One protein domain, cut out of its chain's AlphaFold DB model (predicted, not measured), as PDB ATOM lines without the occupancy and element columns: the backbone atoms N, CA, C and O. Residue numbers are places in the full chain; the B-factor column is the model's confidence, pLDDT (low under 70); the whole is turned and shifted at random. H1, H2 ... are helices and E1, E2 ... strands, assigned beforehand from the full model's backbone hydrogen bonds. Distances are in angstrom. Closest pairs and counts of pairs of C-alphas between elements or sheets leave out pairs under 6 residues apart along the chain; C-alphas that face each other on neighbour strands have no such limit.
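AT A GLANCE: This is residues 202 to 252 of the 436 residues of an uncharacterized protein of Streptomyces spongiicola (UniProt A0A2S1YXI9). A two-stranded hairpin, E1 and E2, bends sharply partway along its length, and a helix lies near its open end on either side in the chain: H1 leads into the hairpin and folds back beside the half of it before the bend, while H2 follows the hairpin and crosses its open end. The tip of the hairpin, residues 227 and 228, lies far from H2, and the two helices stand about perpendicular to each other. The printed part has 51 residues, with two named helices and two named strands in the order H1, E1, E2, H2; the sheet has the order E1 - E2 and is antiparallel, and the class is mixed, helices and strands. The whole is only just loose, close to compact, with a radius of gyration of the C-alphas of 12.2 A and spans of 32 by 31 by 19 A.

IN THESE COORDINATES: After residues 202 to 205, H1 takes residues 206 to 216 and measures 15.4 A from first to last C-alpha, beginning at C-alpha 206 at (-49.888, -84.263, 34.760). E1, residues 219 to 226, is 17.9 A long and bends by 74 degrees at residue 222. E2, residues 229 to 236, is 19.6 A long, begins at C-alpha 229 at (-48.153, -86.718, 10.500) and bends by 69 degrees at residue 232. H2, residues 240 to 251, is 16.3 A long and ends at C-alpha 251 at (-28.613, -99.760, 30.830).

HOW THE PARTS SIT: E1 and E2 form a hairpin, antiparallel, with 150 degrees between their directions. N 220 and O 235 are 2.8 A apart and N 231 and O 224 are 2.9 A apart, both within hydrogen-bond range. At the bends, the C-alphas of Gly 222 and Trp 232 face each other at 5.7 A. The closest C-alphas of H1 and E1 are those of Ala 214 and Arg 220, 5.4 A apart; those of H1 and E2 are Ala 214 and Tyr 234, at 7.0 A. Tyr 246 of H2 has its C-alpha 6.8 A from that of Met 219 in E1 and 6.8 A from that of Pro 236 in E2, the closest pair in each case. H1 and H2 are close but not clearly touching, with the closest C-alphas, of Asp 216 and Arg 245, 7.5 A apart, and their lines are about perpendicular at 80 degrees. In H1 and H2 every O i to N i+4 pair is within hydrogen-bond range.

THE WHOLE: The two C-alphas farthest apart are those of Gly 228 and Asn 252, at 34.3 A. The printed part has no cut, and the links H1 to E1, E1 to E2 and E2 to H2 are tight. The mean pLDDT of the printed part is 76.9, and residues 202 to 209 are under 70.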
ATOM      1  N   VAL A 202     -49.184 -75.941  32.248       52.25
ATOM      2  CA  VAL A 202     -48.982 -75.031  33.380       52.25
ATOM      3  C   VAL A 202     -48.290 -75.801  34.505       52.25
ATOM      4  O   VAL A 202     -48.656 -76.943  34.781       52.25
ATOM      5  N   ALA A 203     -47.299 -75.197  35.172       43.81
ATOM      6  CA  ALA A 203     -46.595 -75.811  36.300       43.81
ATOM      7  C   ALA A 203     -47.583 -76.456  37.303       43.81
ATOM      8  O   ALA A 203     -48.374 -75.749  37.921       43.81
ATOM      9  N   GLY A 204     -47.526 -77.789  37.455       36.59
ATOM     10  CA  GLY A 204     -48.397 -78.560  38.355       36.59
ATOM     11  C   GLY A 204     -49.446 -79.467  37.691       36.59
ATOM     12  O   GLY A 204     -50.185 -80.120  38.422       36.59
ATOM     13  N   THR A 205     -49.527 -79.546  36.358       47.50
ATOM     14  CA  THR A 205     -50.392 -80.526  35.664       47.50
ATOM     15  C   THR A 205     -49.662 -81.846  35.364       47.50
ATOM     16  O   THR A 205     -48.431 -81.896  35.373       47.50
ATOM     17  N   SER A 206     -50.412 -82.920  35.088       50.16
ATOM     18  CA  SER A 206     -49.888 -84.263  34.760       50.16
ATOM     19  C   SER A 206     -48.914 -84.261  33.581       50.16
ATOM     20  O   SER A 206     -47.904 -84.961  33.599       50.16
ATOM     21  N   ASP A 207     -49.161 -83.412  32.589       59.09
ATOM     22  CA  ASP A 207     -48.226 -83.174  31.497       59.09
ATOM     23  C   ASP A 207     -46.847 -82.728  32.028       59.09
ATOM     24  O   ASP A 207     -45.824 -83.266  31.618       59.09
ATOM     25  N   VAL A 208     -46.774 -81.801  32.997       63.47
ATOM     26  CA  VAL A 208     -45.493 -81.339  33.578       63.47
ATOM     27  C   VAL A 208     -44.709 -82.491  34.205       63.47
ATOM     28  O   VAL A 208     -43.474 -82.486  34.177       63.47
ATOM     29  N   GLU A 209     -45.395 -83.481  34.775       67.56
ATOM     30  CA  GLU A 209     -44.752 -84.681  35.304       67.56
ATOM     31  C   GLU A 209     -44.136 -85.524  34.186       67.56
ATOM     32  O   GLU A 209     -42.993 -85.952  34.333       67.56
ATOM     33  N   GLU A 210     -44.820 -85.681  33.050       71.06
ATOM     34  CA  GLU A 210     -44.304 -86.367  31.859       71.06
ATOM     35  C   GLU A 210     -43.084 -85.642  31.262       71.06
ATOM     36  O   GLU A 210     -42.034 -86.255  31.039       71.06
ATOM     37  N   PHE A 211     -43.165 -84.318  31.086       74.19
ATOM     38  CA  PHE A 211     -42.040 -83.501  30.611       74.19
ATOM     39  C   PHE A 211     -40.832 -83.599  31.556       74.19
ATOM     40  O   PHE A 211     -39.689 -83.771  31.115       74.19
ATOM     41  N   ASN A 212     -41.057 -83.539  32.872       77.56
ATOM     42  CA  ASN A 212     -39.989 -83.702  33.860       77.56
ATOM     43  C   ASN A 212     -39.439 -85.132  33.896       77.56
ATOM     44  O   ASN A 212     -38.229 -85.312  34.057       77.56
ATOM     45  N   TRP A 213     -40.297 -86.139  33.735       83.06
ATOM     46  CA  TRP A 213     -39.923 -87.547  33.665       83.06
ATOM     47  C   TRP A 213     -38.997 -87.815  32.475       83.06
ATOM     48  O   TRP A 213     -37.968 -88.480  32.651       83.06
ATOM     49  N   ALA A 214     -39.317 -87.250  31.305       83.75
ATOM     50  CA  ALA A 214     -38.509 -87.364  30.098       83.75
ATOM     51  C   ALA A 214     -37.162 -86.646  30.272       83.75
ATOM     52  O   ALA A 214     -36.103 -87.262  30.112       83.75
ATOM     53  N   ARG A 215     -37.184 -85.371  30.694       82.31
ATOM     54  CA  ARG A 215     -35.977 -84.536  30.840       82.31
ATOM     55  C   ARG A 215     -34.972 -85.123  31.827       82.31
ATOM     56  O   ARG A 215     -33.762 -85.129  31.569       82.31
ATOM     57  N   ASP A 216     -35.470 -85.652  32.943       83.56
ATOM     58  CA  ASP A 216     -34.655 -86.335  33.945       83.56
ATOM     59  C   ASP A 216     -33.898 -87.521  33.342       83.56
ATOM     60  O   ASP A 216     -32.745 -87.739  33.691       83.56
ATOM     61  N   ARG A 217     -34.481 -88.225  32.369       86.25
ATOM     62  CA  ARG A 217     -33.878 -89.377  31.679       86.25
ATOM     63  C   ARG A 217     -33.127 -89.005  30.399       86.25
ATOM     64  O   ARG A 217     -32.748 -89.882  29.633       86.25
ATOM     65  N   GLY A 218     -32.881 -87.714  30.170       84.12
ATOM     66  CA  GLY A 218     -32.173 -87.240  28.977       84.12
ATOM     67  C   GLY A 218     -32.999 -87.336  27.693       84.12
ATOM     68  O   GLY A 218     -32.440 -87.383  26.600       84.12
ATOM     69  N   MET A 219     -34.322 -87.381  27.827       86.19
ATOM     70  CA  MET A 219     -35.269 -87.363  26.722       86.19
ATOM     71  C   MET A 219     -36.049 -86.049  26.727       86.19
ATOM     72  O   MET A 219     -36.245 -85.431  27.771       86.19
ATOM     73  N   ARG A 220     -36.528 -85.626  25.564       82.75
ATOM     74  CA  ARG A 220     -37.638 -84.680  25.445       82.75
ATOM     75  C   ARG A 220     -38.904 -85.459  25.126       82.75
ATOM     76  O   ARG A 220     -38.822 -86.519  24.507       82.75
ATOM     77  N   VAL A 221     -40.044 -84.940  25.550       78.25
ATOM     78  CA  VAL A 221     -41.350 -85.418  25.106       78.25
ATOM     79  C   VAL A 221     -41.949 -84.347  24.209       78.25
ATOM     80  O   VAL A 221     -41.730 -83.158  24.448       78.25
ATOM     81  N   GLY A 222     -42.603 -84.763  23.139       77.00
ATOM     82  CA  GLY A 222     -43.138 -83.846  22.153       77.00
ATOM     83  C   GLY A 222     -43.710 -84.592  20.965       77.00
ATOM     84  O   GLY A 222     -43.565 -85.810  20.836       77.00
ATOM     85  N   TYR A 223     -44.336 -83.841  20.077       78.81
ATOM     86  CA  TYR A 223     -44.689 -84.346  18.766       78.81
ATOM     87  C   TYR A 223     -43.482 -84.256  17.832       78.81
ATOM     88  O   TYR A 223     -42.721 -83.292  17.861       78.81
ATOM     89  N   THR A 224     -43.316 -85.265  16.985       76.69
ATOM     90  CA  THR A 224     -42.385 -85.214  15.851       76.69
ATOM     91  C   THR A 224     -43.126 -85.556  14.576       76.69
ATOM     92  O   THR A 224     -44.019 -86.409  14.588       76.69
ATOM     93  N   GLN A 225     -42.771 -84.888  13.482       76.00
ATOM     94  CA  GLN A 225     -43.345 -85.203  12.185       76.00
ATOM     95  C   GLN A 225     -42.739 -86.521  11.680       76.00
ATOM     96  O   GLN A 225     -41.520 -86.690  11.623       76.00
ATOM     97  N   ARG A 226     -43.595 -87.492  11.354       74.62
ATOM     98  CA  ARG A 226     -43.233 -88.758  10.707       74.62
ATOM     99  C   ARG A 226     -44.203 -89.013   9.566       74.62
ATOM    100  O   ARG A 226     -45.403 -89.128   9.800       74.62
ATOM    101  N   ASN A 227     -43.682 -89.118   8.345       76.31
ATOM    102  CA  ASN A 227     -44.474 -89.354   7.131       76.31
ATOM    103  C   ASN A 227     -45.651 -88.362   6.994       76.31
ATOM    104  O   ASN A 227     -46.787 -88.774   6.779       76.31
ATOM    105  N   GLY A 228     -45.393 -87.066   7.209       70.81
ATOM    106  CA  GLY A 228     -46.407 -86.007   7.105       70.81
ATOM    107  C   GLY A 228     -47.402 -85.917   8.272       70.81
ATOM    108  O   GLY A 228     -48.282 -85.065   8.247       70.81
ATOM    109  N   ARG A 229     -47.278 -86.750   9.316       77.00
ATOM    110  CA  ARG A 229     -48.153 -86.718  10.500       77.00
ATOM    111  C   ARG A 229     -47.367 -86.452  11.780       77.00
ATOM    112  O   ARG A 229     -46.306 -87.036  11.988       77.00
ATOM    113  N   TYR A 230     -47.913 -85.629  12.674       80.06
ATOM    114  CA  TYR A 230     -47.362 -85.444  14.017       80.06
ATOM    115  C   TYR A 230     -47.701 -86.636  14.915       80.06
ATOM    116  O   TYR A 230     -48.861 -87.030  15.054       80.06
ATOM    117  N   VAL A 231     -46.672 -87.218  15.528       79.31
ATOM    118  CA  VAL A 231     -46.786 -88.366  16.433       79.31
ATOM    119  C   VAL A 231     -46.167 -88.009  17.780       79.31
ATOM    120  O   VAL A 231     -45.023 -87.555  17.827       79.31
ATOM    121  N   TRP A 232     -46.918 -88.217  18.864       80.62
ATOM    122  CA  TRP A 232     -46.431 -88.027  20.233       80.62
ATOM    123  C   TRP A 232     -45.384 -89.089  20.583       80.62
ATOM    124  O   TRP A 232     -45.602 -90.280  20.343       80.62
ATOM    125  N   GLY A 233     -44.253 -88.683  21.159       80.69
ATOM    126  CA  GLY A 233     -43.207 -89.624  21.543       80.69
ATOM    127  C   GLY A 233     -42.140 -89.066  22.480       80.69
ATOM    128  O   GLY A 233     -42.058 -87.869  22.762       80.69
ATOM    129  N   TYR A 234     -41.286 -89.978  22.956       84.69
ATOM    130  CA  TYR A 234     -40.089 -89.660  23.729       84.69
ATOM    131  C   TYR A 234     -38.858 -89.726  22.830       84.69
ATOM    132  O   TYR A 234     -38.590 -90.740  22.185       84.69
ATOM    133  N   HIS A 235     -38.079 -88.651  22.823       83.38
ATOM    134  CA  HIS A 235     -36.941 -88.490  21.927       83.38
ATOM    135  C   HIS A 235     -35.669 -88.224  22.733       83.38
ATOM    136  O   HIS A 235     -35.632 -87.254  23.495       83.38
ATOM    137  N   PRO A 236     -34.603 -89.023  22.569       85.81
ATOM    138  CA  PRO A 236     -33.321 -88.744  23.205       85.81
ATOM    139  C   PRO A 236     -32.816 -87.356  22.802       85.81
ATOM    140  O   PRO A 236     -32.842 -86.979  21.626       85.81
ATOM    141  N   MET A 237     -32.370 -86.574  23.779       82.75
ATOM    142  CA  MET A 237     -31.720 -85.297  23.499       82.75
ATOM    143  C   MET A 237     -30.306 -85.549  22.958       82.75
ATOM    144  O   MET A 237     -29.640 -86.518  23.331       82.75
ATOM    145  N   LYS A 238     -29.858 -84.685  22.040       78.81
ATOM    146  CA  LYS A 238     -28.584 -84.858  21.324       78.81
ATOM    147  C   LYS A 238     -27.375 -84.358  22.127       78.81
ATOM    148  O   LYS A 238     -26.253 -84.709  21.776       78.81
ATOM    149  N   ASP A 239     -27.577 -83.594  23.200       79.50
ATOM    150  CA  ASP A 239     -26.483 -83.087  24.026       79.50
ATOM    151  C   ASP A 239     -25.803 -84.197  24.846       79.50
ATOM    152  O   ASP A 239     -26.436 -85.148  25.314       79.50
ATOM    153  N   THR A 240     -24.495 -84.056  25.059       79.44
ATOM    154  CA  THR A 240     -23.661 -85.066  25.726       79.44
ATOM    155  C   THR A 240     -24.172 -85.429  27.122       79.44
ATOM    156  O   THR A 240     -24.144 -86.597  27.519       79.44
ATOM    157  N   ALA A 241     -24.659 -84.445  27.885       79.12
ATOM    158  CA  ALA A 241     -25.113 -84.668  29.252       79.12
ATOM    159  C   ALA A 241     -26.413 -85.482  29.284       79.12
ATOM    160  O   ALA A 241     -26.570 -86.370  30.125       79.12
ATOM    161  N   SER A 242     -27.341 -85.203  28.374       83.25
ATOM    162  CA  SER A 242     -28.586 -85.951  28.245       83.25
ATOM    163  C   SER A 242     -28.371 -87.327  27.637       83.25
ATOM    164  O   SER A 242     -28.937 -88.285  28.153       83.25
ATOM    165  N   GLN A 243     -27.485 -87.475  26.648       86.44
ATOM    166  CA  GLN A 243     -27.095 -88.792  26.139       86.44
ATOM    167  C   GLN A 243     -26.516 -89.679  27.248       86.44
ATOM    168  O   GLN A 243     -26.828 -90.867  27.313       86.44
ATOM    169  N   HIS A 244     -25.721 -89.113  28.163       84.44
ATOM    170  CA  HIS A 244     -25.213 -89.851  29.319       84.44
ATOM    171  C   HIS A 244     -26.343 -90.311  30.258       84.44
ATOM    172  O   HIS A 244     -26.349 -91.462  30.696       84.44
ATOM    173  N   ARG A 245     -27.336 -89.448  30.537       84.38
ATOM    174  CA  ARG A 245     -28.520 -89.824  31.337       84.38
ATOM    175  C   ARG A 245     -29.362 -90.892  30.642       84.38
ATOM    176  O   ARG A 245     -29.747 -91.861  31.289       84.38
ATOM    177  N   TYR A 246     -29.578 -90.755  29.338       87.62
ATOM    178  CA  TYR A 246     -30.352 -91.699  28.538       87.62
ATOM    179  C   TYR A 246     -29.691 -93.078  28.475       87.62
ATOM    180  O   TYR A 246     -30.348 -94.082  28.737       87.62
ATOM    181  N   ARG A 247     -28.373 -93.136  28.241       87.50
ATOM    182  CA  ARG A 247     -27.599 -94.391  28.283       87.50
ATOM    183  C   ARG A 247     -27.658 -95.051  29.660       87.50
ATOM    184  O   ARG A 247     -27.856 -96.258  29.743       87.50
ATOM    185  N   ALA A 248     -27.535 -94.274  30.738       85.62
ATOM    186  CA  ALA A 248     -27.652 -94.796  32.099       85.62
ATOM    187  C   ALA A 248     -29.062 -95.340  32.399       85.62
ATOM    188  O   ALA A 248     -29.190 -96.375  33.050       85.62
ATOM    189  N   TYR A 249     -30.104 -94.667  31.906       86.81
ATOM    190  CA  TYR A 249     -31.491 -95.115  32.026       86.81
ATOM    191  C   TYR A 249     -31.744 -96.418  31.251       86.81
ATOM    192  O   TYR A 249     -32.304 -97.354  31.818       86.81
ATOM    193  N   GLN A 250     -31.279 -96.511  30.000       88.69
ATOM    194  CA  GLN A 250     -31.421 -97.721  29.180       88.69
ATOM    195  C   GLN A 250     -30.633 -98.917  29.725       88.69
ATOM    196  O   GLN A 250     -31.104-100.046  29.627       88.69
ATOM    197  N   ALA A 251     -29.454 -98.685  30.308       87.06
ATOM    198  CA  ALA A 251     -28.613 -99.760  30.830       87.06
ATOM    199  C   ALA A 251     -29.263-100.494  32.014       87.06
ATOM    200  O   ALA A 251     -29.168-101.716  32.105       87.06
ATOM    201  N   ASN A 252     -29.910 -99.767  32.934       86.62
ATOM    202  CA  ASN A 252     -30.655-100.370  34.037       86.62
ATOM    203  C   ASN A 252     -31.658 -99.381  34.653       86.62
ATOM    204  O   ASN A 252     -31.301 -98.541  35.483       86.62
TER     205      ASN A 252